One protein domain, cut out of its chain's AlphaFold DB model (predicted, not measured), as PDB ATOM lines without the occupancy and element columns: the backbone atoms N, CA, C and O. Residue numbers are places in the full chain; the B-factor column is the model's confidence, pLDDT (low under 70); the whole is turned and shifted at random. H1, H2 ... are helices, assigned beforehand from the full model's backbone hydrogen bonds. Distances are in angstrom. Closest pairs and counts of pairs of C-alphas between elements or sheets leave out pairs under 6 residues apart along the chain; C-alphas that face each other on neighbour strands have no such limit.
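What this domain is: This is residues 45 to 117 of the 153 residues of an uncharacterized protein of Paxillus rubicundulus Ve08.2h10 (UniProt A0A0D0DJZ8). A compact cluster of short helices set at wide angles, not a side-by-side bundle: H4 packs on the first part of H1, H2 and H3 lie near its later part, and residues 108 to 117 fold back toward its start. The printed part has 73 residues, with H1, H2, H3 and H4 in chain order and no named strand: all helix. It is compact, with a radius of gyration of the C-alphas of 12.0 A and spans of 32 by 27 by 20 A.

Where its parts are: H1, residues 51 to 63, is 18.5 A long and begins at C-alpha 51 (-12.481, -25.710, 5.433). H2 is residues 69 to 78, H3 88 to 96, and H4 98 to 107, ending at C-alpha 107 (-14.365, -37.223, 1.190).

How they stand to each other: H1 and H4 touch, closest at the C-alphas of Leu 51 and Leu 101, 7.3 A, at a steep tilt of 50 degrees, opposite ways. H1 is close to but not clearly touching H2, closest at the C-alphas of Ile 61 and Ile 72, 7.8 A, and H3, at those of Phe 58 and Leu 95, 7.8 A. H2 and H3 only just touch, with 3 pairs of C-alphas within 8 A, closest Glu 70 and Leu 88, 6.8 A. H2 and H4 are apart; H3 and H4 meet only through their link. In H1, H2, H3 and H4 every O i to N i+4 pair is within hydrogen-bond range.

The domain as a whole: The C-alphas farthest apart, those of Asn 66 and Arg 109, are 33.4 A apart. The printed part has no cut and no long link. pLDDT is under 70 at residues 45 to 48, 80, 82 and 116 to 117.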
ATOM      1  N   HIS A  45      -6.140  -9.862   3.443       52.16
ATOM      2  CA  HIS A  45      -7.484 -10.340   3.730       52.16
ATOM      3  C   HIS A  45      -7.775 -11.681   3.047       52.16
ATOM      4  O   HIS A  45      -7.867 -11.780   1.823       52.16
ATOM      5  N   ARG A  46      -7.981 -12.731   3.847       55.06
ATOM      6  CA  ARG A  46      -8.655 -13.940   3.367       55.06
ATOM      7  C   ARG A  46     -10.157 -13.675   3.382       55.06
ATOM      8  O   ARG A  46     -10.804 -13.908   4.391       55.06
ATOM      9  N   ASP A  47     -10.708 -13.247   2.249       58.31
ATOM     10  CA  ASP A  47     -12.156 -12.992   2.119       58.31
ATOM     11  C   ASP A  47     -13.020 -14.235   2.400       58.31
ATOM     12  O   ASP A  47     -14.198 -14.123   2.713       58.31
ATOM     13  N   ASN A  48     -12.439 -15.435   2.292       69.31
ATOM     14  CA  ASN A  48     -13.124 -16.699   2.528       69.31
ATOM     15  C   ASN A  48     -12.236 -17.624   3.364       69.31
ATOM     16  O   ASN A  48     -11.138 -17.987   2.919       69.31
ATOM     17  N   LEU A  49     -12.728 -18.005   4.548       84.25
ATOM     18  CA  LEU A  49     -12.105 -18.998   5.422       84.25
ATOM     19  C   LEU A  49     -12.066 -20.369   4.746       84.25
ATOM     20  O   LEU A  49     -13.019 -20.786   4.081       84.25
ATOM     21  N   THR A  50     -10.964 -21.074   4.960       87.50
ATOM     22  CA  THR A  50     -10.745 -22.422   4.432       87.50
ATOM     23  C   THR A  50     -11.524 -23.447   5.256       87.50
ATOM     24  O   THR A  50     -11.791 -23.214   6.434       87.50
ATOM     25  N   LEU A  51     -11.855 -24.611   4.685       88.12
ATOM     26  CA  LEU A  51     -12.481 -25.710   5.433       88.12
ATOM     27  C   LEU A  51     -11.673 -26.091   6.683       88.12
ATOM     28  O   LEU A  51     -12.249 -26.287   7.747       88.12
ATOM     29  N   HIS A  52     -10.343 -26.110   6.575       89.06
ATOM     30  CA  HIS A  52      -9.451 -26.304   7.717       89.06
ATOM     31  C   HIS A  52      -9.659 -25.265   8.833       89.06
ATOM     32  O   HIS A  52      -9.702 -25.612  10.013       89.06
ATOM     33  N   ASP A  53      -9.801 -23.990   8.463       89.62
ATOM     34  CA  ASP A  53      -9.995 -22.895   9.418       89.62
ATOM     35  C   ASP A  53     -11.340 -23.067  10.151       89.62
ATOM     36  O   ASP A  53     -11.414 -22.884  11.366       89.62
ATOM     37  N   TRP A  54     -12.383 -23.514   9.436       90.00
ATOM     38  CA  TRP A  54     -13.681 -23.855  10.027       90.00
ATOM     39  C   TRP A  54     -13.592 -25.029  11.008       90.00
ATOM     40  O   TRP A  54     -14.082 -24.907  12.125       90.00
ATOM     41  N   LEU A  55     -12.932 -26.129  10.632       90.88
ATOM     42  CA  LEU A  55     -12.763 -27.301  11.507       90.88
ATOM     43  C   LEU A  55     -11.967 -26.969  12.773       90.88
ATOM     44  O   LEU A  55     -12.337 -27.384  13.868       90.88
ATOM     45  N   THR A  56     -10.915 -26.159  12.637       91.62
ATOM     46  CA  THR A  56     -10.128 -25.684  13.784       91.62
ATOM     47  C   THR A  56     -11.015 -24.903  14.752       91.62
ATOM     48  O   THR A  56     -10.974 -25.115  15.962       91.62
ATOM     49  N   MET A  57     -11.877 -24.034  14.226       91.38
ATOM     50  CA  MET A  57     -12.799 -23.269  15.051       91.38
ATOM     51  C   MET A  57     -13.879 -24.136  15.708       91.38
ATOM     52  O   MET A  57     -14.205 -23.892  16.866       91.38
ATOM     53  N   PHE A  58     -14.400 -25.159  15.027       91.62
ATOM     54  CA  PHE A  58     -15.341 -26.100  15.643       91.62
ATOM     55  C   PHE A  58     -14.696 -26.870  16.796       91.62
ATOM     56  O   PHE A  58     -15.235 -26.854  17.897       91.62
ATOM     57  N   SER A  59     -13.474 -27.380  16.609       93.19
ATOM     58  CA  SER A  59     -12.732 -28.041  17.693       93.19
ATOM     59  C   SER A  59     -12.508 -27.127  18.910       93.19
ATOM     60  O   SER A  59     -12.550 -27.573  20.060       93.19
ATOM     61  N   PHE A  60     -12.328 -25.822  18.673       92.69
ATOM     62  CA  PHE A  60     -12.219 -24.826  19.735       92.69
ATOM     63  C   PHE A  60     -13.544 -24.628  20.477       92.69
ATOM     64  O   PHE A  60     -13.537 -24.509  21.700       92.69
ATOM     65  N   ILE A  61     -14.671 -24.610  19.765       92.31
ATOM     66  CA  ILE A  61     -16.011 -24.479  20.356       92.31
ATOM     67  C   ILE A  61     -16.346 -25.707  21.201       92.31
ATOM     68  O   ILE A  61     -16.779 -25.553  22.342       92.31
ATOM     69  N   ASP A  62     -16.067 -26.903  20.683       92.00
ATOM     70  CA  ASP A  62     -16.304 -28.163  21.391       92.00
ATOM     71  C   ASP A  62     -15.467 -28.255  22.676       92.00
ATOM     72  O   ASP A  62     -15.927 -28.763  23.698       92.00
ATOM     73  N   SER A  63     -14.259 -27.683  22.658       93.94
ATOM     74  CA  SER A  63     -13.391 -27.589  23.839       93.94
ATOM     75  C   SER A  63     -13.850 -26.532  24.856       93.94
ATOM     76  O   SER A  63     -13.426 -26.577  26.011       93.94
ATOM     77  N   HIS A  64     -14.702 -25.575  24.461       92.75
ATOM     78  CA  HIS A  64     -15.118 -24.452  25.308       92.75
ATOM     79  C   HIS A  64     -16.635 -24.160  25.232       92.75
ATOM     80  O   HIS A  64     -17.031 -23.053  24.841       92.75
ATOM     81  N   PRO A  65     -17.505 -25.083  25.688       89.62
ATOM     82  CA  PRO A  65     -18.960 -25.005  25.500       89.62
ATOM     83  C   PRO A  65     -19.639 -23.799  26.172       89.62
ATOM     84  O   PRO A  65     -20.720 -23.387  25.763       89.62
ATOM     85  N   ASN A  66     -19.004 -23.204  27.186       92.25
ATOM     86  CA  ASN A  66     -19.540 -22.050  27.921       92.25
ATOM     87  C   ASN A  66     -19.094 -20.698  27.345       92.25
ATOM     88  O   ASN A  66     -19.383 -19.649  27.922       92.25
ATOM     89  N   THR A  67     -18.349 -20.704  26.240       90.31
ATOM     90  CA  THR A  67     -17.803 -19.477  25.667       90.31
ATOM     91  C   THR A  67     -18.842 -18.805  24.780       90.31
ATOM     92  O   THR A  67     -19.344 -19.435  23.847       90.31
ATOM     93  N   PRO A  68     -19.159 -17.518  25.005       90.69
ATOM     94  CA  PRO A  68     -20.074 -16.811  24.133       90.69
ATOM     95  C   PRO A  68     -19.470 -16.680  22.734       90.69
ATOM     96  O   PRO A  68     -18.270 -16.462  22.550       90.69
ATOM     97  N   GLN A  69     -20.333 -16.765  21.728       89.44
ATOM     98  CA  GLN A  69     -19.937 -16.760  20.325       89.44
ATOM     99  C   GLN A  69     -19.168 -15.483  19.924       89.44
ATOM    100  O   GLN A  69     -18.272 -15.527  19.080       89.44
ATOM    101  N   GLU A  70     -19.455 -14.354  20.573       90.19
ATOM    102  CA  GLU A  70     -18.725 -13.095  20.390       90.19
ATOM    103  C   GLU A  70     -17.257 -13.201  20.812       90.19
ATOM    104  O   GLU A  70     -16.369 -12.738  20.096       90.19
ATOM    105  N   TYR A  71     -16.986 -13.867  21.936       91.44
ATOM    106  CA  TYR A  71     -15.624 -14.065  22.421       91.44
ATOM    107  C   TYR A  71     -14.823 -14.958  21.472       91.44
ATOM    108  O   TYR A  71     -13.657 -14.679  21.209       91.44
ATOM    109  N   ILE A  72     -15.459 -15.976  20.887       90.75
ATOM    110  CA  ILE A  72     -14.840 -16.831  19.863       90.75
ATOM    111  C   ILE A  72     -14.395 -15.979  18.666       90.75
ATOM    112  O   ILE A  72     -13.245 -16.058  18.240       90.75
ATOM    113  N   VAL A  73     -15.263 -15.095  18.161       89.69
ATOM    114  CA  VAL A  73     -14.917 -14.185  17.054       89.69
ATOM    115  C   VAL A  73     -13.725 -13.291  17.424       89.69
ATOM    116  O   VAL A  73     -12.805 -13.131  16.623       89.69
ATOM    117  N   VAL A  74     -13.715 -12.714  18.628       91.25
ATOM    118  CA  VAL A  74     -12.612 -11.855  19.099       91.25
ATOM    119  C   VAL A  74     -11.306 -12.643  19.236       91.25
ATOM    120  O   VAL A  74     -10.249 -12.171  18.808       91.25
ATOM    121  N   HIS A  75     -11.368 -13.863  19.767       91.38
ATOM    122  CA  HIS A  75     -10.213 -14.743  19.904       91.38
ATOM    123  C   HIS A  75      -9.567 -15.030  18.542       91.38
ATOM    124  O   HIS A  75      -8.372 -14.813  18.356       91.38
ATOM    125  N   PHE A  76     -10.372 -15.409  17.546       88.56
ATOM    126  CA  PHE A  76      -9.853 -15.743  16.220       88.56
ATOM    127  C   PHE A  76      -9.383 -14.533  15.398       88.56
ATOM    128  O   PHE A  76      -8.514 -14.675  14.535       88.56
ATOM    129  N   LYS A  77      -9.884 -13.331  15.705       88.12
ATOM    130  CA  LYS A  77      -9.385 -12.070  15.131       88.12
ATOM    131  C   LYS A  77      -8.033 -11.641  15.700       88.12
ATOM    132  O   LYS A  77      -7.239 -11.037  14.989       88.12
ATOM    133  N   THR A  78      -7.777 -11.924  16.977       86.38
ATOM    134  CA  THR A  78      -6.551 -11.490  17.674       86.38
ATOM    135  C   THR A  78      -5.369 -12.452  17.498       86.38
ATOM    136  O   THR A  78      -4.245 -12.125  17.881       86.38
ATOM    137  N   LEU A  79      -5.578 -13.614  16.868       84.75
ATOM    138  CA  LEU A  79      -4.517 -14.566  16.530       84.75
ATOM    139  C   LEU A  79      -3.498 -13.955  15.553       84.75
ATOM    140  O   LEU A  79      -3.804 -13.674  14.396       84.75
ATOM    141  N   GLN A  80      -2.242 -13.826  15.994       68.12
ATOM    142  CA  GLN A  80      -1.150 -13.283  15.167       68.12
ATOM    143  C   GLN A  80      -0.841 -14.139  13.928       68.12
ATOM    144  O   GLN A  80      -0.368 -13.632  12.912       68.12
ATOM    145  N   LYS A  81      -1.111 -15.447  13.997       72.00
ATOM    146  CA  LYS A  81      -0.912 -16.383  12.891       72.00
ATOM    147  C   LYS A  81      -2.265 -16.752  12.296       72.00
ATOM    148  O   LYS A  81      -2.990 -17.553  12.870       72.00
ATOM    149  N   GLY A  82      -2.562 -16.194  11.124       68.31
ATOM    150  CA  GLY A  82      -3.787 -16.516  10.392       68.31
ATOM    151  C   GLY A  82      -5.038 -15.915  11.024       68.31
ATOM    152  O   GLY A  82      -6.010 -16.637  11.201       68.31
ATOM    153  N   ALA A  83      -5.002 -14.618  11.350       77.88
ATOM    154  CA  ALA A  83      -6.167 -13.870  11.814       77.88
ATOM    155  C   ALA A  83      -7.378 -14.150  10.912       77.88
ATOM    156  O   ALA A  83      -7.324 -13.955   9.690       77.88
ATOM    157  N   LEU A  84      -8.450 -14.653  11.523       81.81
ATOM    158  CA  LEU A  84      -9.673 -15.009  10.823       81.81
ATOM    159  C   LEU A  84     -10.700 -13.912  11.053       81.81
ATOM    160  O   LEU A  84     -11.144 -13.670  12.177       81.81
ATOM    161  N   GLU A  85     -11.117 -13.271   9.972       81.50
ATOM    162  CA  GLU A  85     -12.185 -12.289  10.017       81.50
ATOM    163  C   GLU A  85     -13.483 -12.910   9.524       81.50
ATOM    164  O   GLU A  85     -13.640 -13.253   8.355       81.50
ATOM    165  N   PHE A  86     -14.435 -13.064  10.437       83.12
ATOM    166  CA  PHE A  86     -15.782 -13.494  10.106       83.12
ATOM    167  C   PHE A  86     -16.816 -12.771  10.963       83.12
ATOM    168  O   PHE A  86     -16.530 -12.258  12.048       83.12
ATOM    169  N   MET A  87     -18.039 -12.719  10.440       85.25
ATOM    170  CA  MET A  87     -19.198 -12.196  11.152       85.25
ATOM    171  C   MET A  87     -19.816 -13.293  12.021       85.25
ATOM    172  O   MET A  87     -19.823 -14.467  11.645       85.25
ATOM    173  N   LEU A  88     -20.399 -12.899  13.153       86.94
ATOM    174  CA  LEU A  88     -21.101 -13.798  14.074       86.94
ATOM    175  C   LEU A  88     -22.159 -14.663  13.361       86.94
ATOM    176  O   LEU A  88     -22.276 -15.865  13.602       86.94
ATOM    177  N   SER A  89     -22.889 -14.064  12.418       85.69
ATOM    178  CA  SER A  89     -23.896 -14.743  11.596       85.69
ATOM    179  C   SER A  89     -23.312 -15.885  10.759       85.69
ATOM    180  O   SER A  89     -23.927 -16.948  10.675       85.69
ATOM    181  N   MET A  90     -22.106 -15.713  10.205       86.75
ATOM    182  CA  MET A  90     -21.440 -16.758   9.423       86.75
ATOM    183  C   MET A  90     -21.101 -17.964  10.289       86.75
ATOM    184  O   MET A  90     -21.325 -19.095   9.867       86.75
ATOM    185  N   LEU A  91     -20.613 -17.735  11.512       89.38
ATOM    186  CA  LEU A  91     -20.312 -18.826  12.433       89.38
ATOM    187  C   LEU A  91     -21.588 -19.594  12.821       89.38
ATOM    188  O   LEU A  91     -21.590 -20.819  12.773       89.38
ATOM    189  N   SER A  92     -22.702 -18.904  13.087       89.44
ATOM    190  CA  SER A  92     -23.987 -19.571  13.369       89.44
ATOM    191  C   SER A  92     -24.477 -20.409  12.182       89.44
ATOM    192  O   SER A  92     -24.944 -21.536  12.350       89.44
ATOM    193  N   GLN A  93     -24.349 -19.882  10.961       88.62
ATOM    194  CA  GLN A  93     -24.720 -20.612   9.751       88.62
ATOM    195  C   GLN A  93     -23.831 -21.838   9.526       88.62
ATOM    196  O   GLN A  93     -24.331 -22.892   9.142       88.62
ATOM    197  N   LYS A  94     -22.529 -21.713   9.782       89.06
ATOM    198  CA  LYS A  94     -21.569 -22.805   9.618       89.06
ATOM    199  C   LYS A  94     -21.733 -23.893  10.672       89.06
ATOM    200  O   LYS A  94     -21.621 -25.058  10.319       89.06
ATOM    201  N   LEU A  95     -22.098 -23.531  11.902       89.75
ATOM    202  CA  LEU A  95     -22.434 -24.494  12.954       89.75
ATOM    203  C   LEU A  95     -23.632 -25.378  12.576       89.75
ATOM    204  O   LEU A  95     -23.604 -26.575  12.836       89.75
ATOM    205  N   ARG A  96     -24.652 -24.831  11.896       90.31
ATOM    206  CA  ARG A  96     -25.778 -25.647  11.395       90.31
ATOM    207  C   ARG A  96     -25.343 -26.719  10.392       90.31
ATOM    208  O   ARG A  96     -25.922 -27.796  10.384       90.31
ATOM    209  N   GLY A  97     -24.340 -26.425   9.567       88.25
ATOM    210  CA  GLY A  97     -23.800 -27.339   8.556       88.25
ATOM    211  C   GLY A  97     -22.544 -28.091   9.000       88.25
ATOM    212  O   GLY A  97     -21.782 -28.534   8.144       88.25
ATOM    213  N   HIS A  98     -22.276 -28.191  10.307       89.38
ATOM    214  CA  HIS A  98     -21.025 -28.762  10.814       89.38
ATOM    215  C   HIS A  98     -20.776 -30.189  10.298       89.38
ATOM    216  O   HIS A  98     -19.724 -30.459   9.723       89.38
ATOM    217  N   ALA A  99     -21.778 -31.068  10.413       88.69
ATOM    218  CA  ALA A  99     -21.667 -32.467  10.003       88.69
ATOM    219  C   ALA A  99     -21.355 -32.628   8.503       88.69
ATOM    220  O   ALA A  99     -20.546 -33.465   8.113       88.69
ATOM    221  N   GLU A 100     -21.955 -31.794   7.651       87.19
ATOM    222  CA  GLU A 100     -21.710 -31.815   6.204       87.19
ATOM    223  C   GLU A 100     -20.276 -31.381   5.871       87.19
ATOM    224  O   GLU A 100     -19.628 -31.950   4.989       87.19
ATOM    225  N   LEU A 101     -19.757 -30.382   6.592       87.19
ATOM    226  CA  LEU A 101     -18.389 -29.891   6.418       87.19
ATOM    227  C   LEU A 101     -17.354 -30.941   6.833       87.19
ATOM    228  O   LEU A 101     -16.350 -31.114   6.139       87.19
ATOM    229  N   GLU A 102     -17.612 -31.662   7.921       88.38
ATOM    230  CA  GLU A 102     -16.756 -32.752   8.388       88.38
ATOM    231  C   GLU A 102     -16.763 -33.938   7.408       88.38
ATOM    232  O   GLU A 102     -15.707 -34.430   7.003       88.38
ATOM    233  N   GLN A 103     -17.937 -34.341   6.914       87.31
ATOM    234  CA  GLN A 103     -18.047 -35.365   5.869       87.31
ATOM    235  C   GLN A 103     -17.306 -34.966   4.587       87.31
ATOM    236  O   GLN A 103     -16.599 -35.779   3.983       87.31
ATOM    237  N   HIS A 104     -17.418 -33.702   4.179       84.50
ATOM    238  CA  HIS A 104     -16.710 -33.193   3.010       84.50
ATOM    239  C   HIS A 104     -15.184 -33.217   3.197       84.50
ATOM    240  O   HIS A 104     -14.464 -33.541   2.247       84.50
ATOM    241  N   ALA A 105     -14.691 -32.924   4.407       85.81
ATOM    242  CA  ALA A 105     -13.268 -32.994   4.738       85.81
ATOM    243  C   ALA A 105     -12.697 -34.407   4.556       85.81
ATOM    244  O   ALA A 105     -11.611 -34.561   4.001       85.81
ATOM    245  N   ASN A 106     -13.468 -35.424   4.942       85.62
ATOM    246  CA  ASN A 106     -13.088 -36.831   4.807       85.62
ATOM    247  C   ASN A 106     -13.219 -37.364   3.369       85.62
ATOM    248  O   ASN A 106     -12.576 -38.348   3.012       85.62
ATOM    249  N   SER A 107     -14.038 -36.721   2.532       82.81
ATOM    250  CA  SER A 107     -14.365 -37.223   1.190       82.81
ATOM    251  C   SER A 107     -13.301 -36.912   0.132       82.81
ATOM    252  O   SER A 107     -13.152 -37.673  -0.823       82.81
ATOM    253  N   HIS A 108     -12.549 -35.809   0.262       76.44
ATOM    254  CA  HIS A 108     -11.585 -35.392  -0.766       76.44
ATOM    255  C   HIS A 108     -10.210 -35.070  -0.176       76.44
ATOM    256  O   HIS A 108     -10.093 -34.273   0.750       76.44
ATOM    257  N   ARG A 109      -9.140 -35.580  -0.806       76.00
ATOM    258  CA  ARG A 109      -7.740 -35.356  -0.384       76.00
ATOM    259  C   ARG A 109      -7.370 -33.873  -0.234       76.00
ATOM    260  O   ARG A 109      -6.608 -33.518   0.654       76.00
ATOM    261  N   ASN A 110      -7.929 -33.009  -1.083       78.56
ATOM    262  CA  ASN A 110      -7.662 -31.566  -1.082       78.56
ATOM    263  C   ASN A 110      -8.779 -30.738  -0.415       78.56
ATOM    264  O   ASN A 110      -8.756 -29.508  -0.502       78.56
ATOM    265  N   ALA A 111      -9.755 -31.377   0.245       78.81
ATOM    266  CA  ALA A 111     -10.922 -30.701   0.821       78.81
ATOM    267  C   ALA A 111     -10.537 -29.593   1.808       78.81
ATOM    268  O   ALA A 111     -11.129 -28.515   1.795       78.81
ATOM    269  N   LEU A 112      -9.510 -29.839   2.625       82.69
ATOM    270  CA  LEU A 112      -9.072 -28.936   3.691       82.69
ATOM    271  C   LEU A 112      -8.563 -27.589   3.181       82.69
ATOM    272  O   LEU A 112      -8.697 -26.597   3.890       82.69
ATOM    273  N   SER A 113      -8.016 -27.550   1.961       80.38
ATOM    274  CA  SER A 113      -7.545 -26.321   1.310       80.38
ATOM    275  C   SER A 113      -8.657 -25.591   0.543       80.38
ATOM    276  O   SER A 113      -8.438 -24.489   0.029       80.38
ATOM    277  N   GLY A 114      -9.839 -26.198   0.420       75.19
ATOM    278  CA  GLY A 114     -10.977 -25.634  -0.293       75.19
ATOM    279  C   GLY A 114     -11.684 -24.544   0.514       75.19
ATOM    280  O   GLY A 114     -11.900 -24.675   1.716       75.19
ATOM    281  N   LYS A 115     -12.080 -23.466  -0.169       73.56
ATOM    282  CA  LYS A 115     -12.917 -22.391   0.398       73.56
ATOM    283  C   LYS A 115     -14.415 -22.726   0.346       73.56
ATOM    284  O   LYS A 115     -15.172 -22.323   1.220       73.56
ATOM    285  N   HIS A 116     -14.830 -23.487  -0.668       64.12
ATOM    286  CA  HIS A 116     -16.211 -23.923  -0.880       64.12
ATOM    287  C   HIS A 116     -16.239 -25.348  -1.448       64.12
ATOM    288  O   HIS A 116     -15.298 -25.715  -2.164       64.12
ATOM    289  N   PRO A 117     -17.314 -26.119  -1.198       60.56
ATOM    290  CA  PRO A 117     -17.619 -27.303  -1.990       60.56
ATOM    291  C   PRO A 117     -17.719 -26.882  -3.458       60.56
ATOM    292  O   PRO A 117     -18.497 -25.988  -3.801       60.56
TER     293      PRO A 117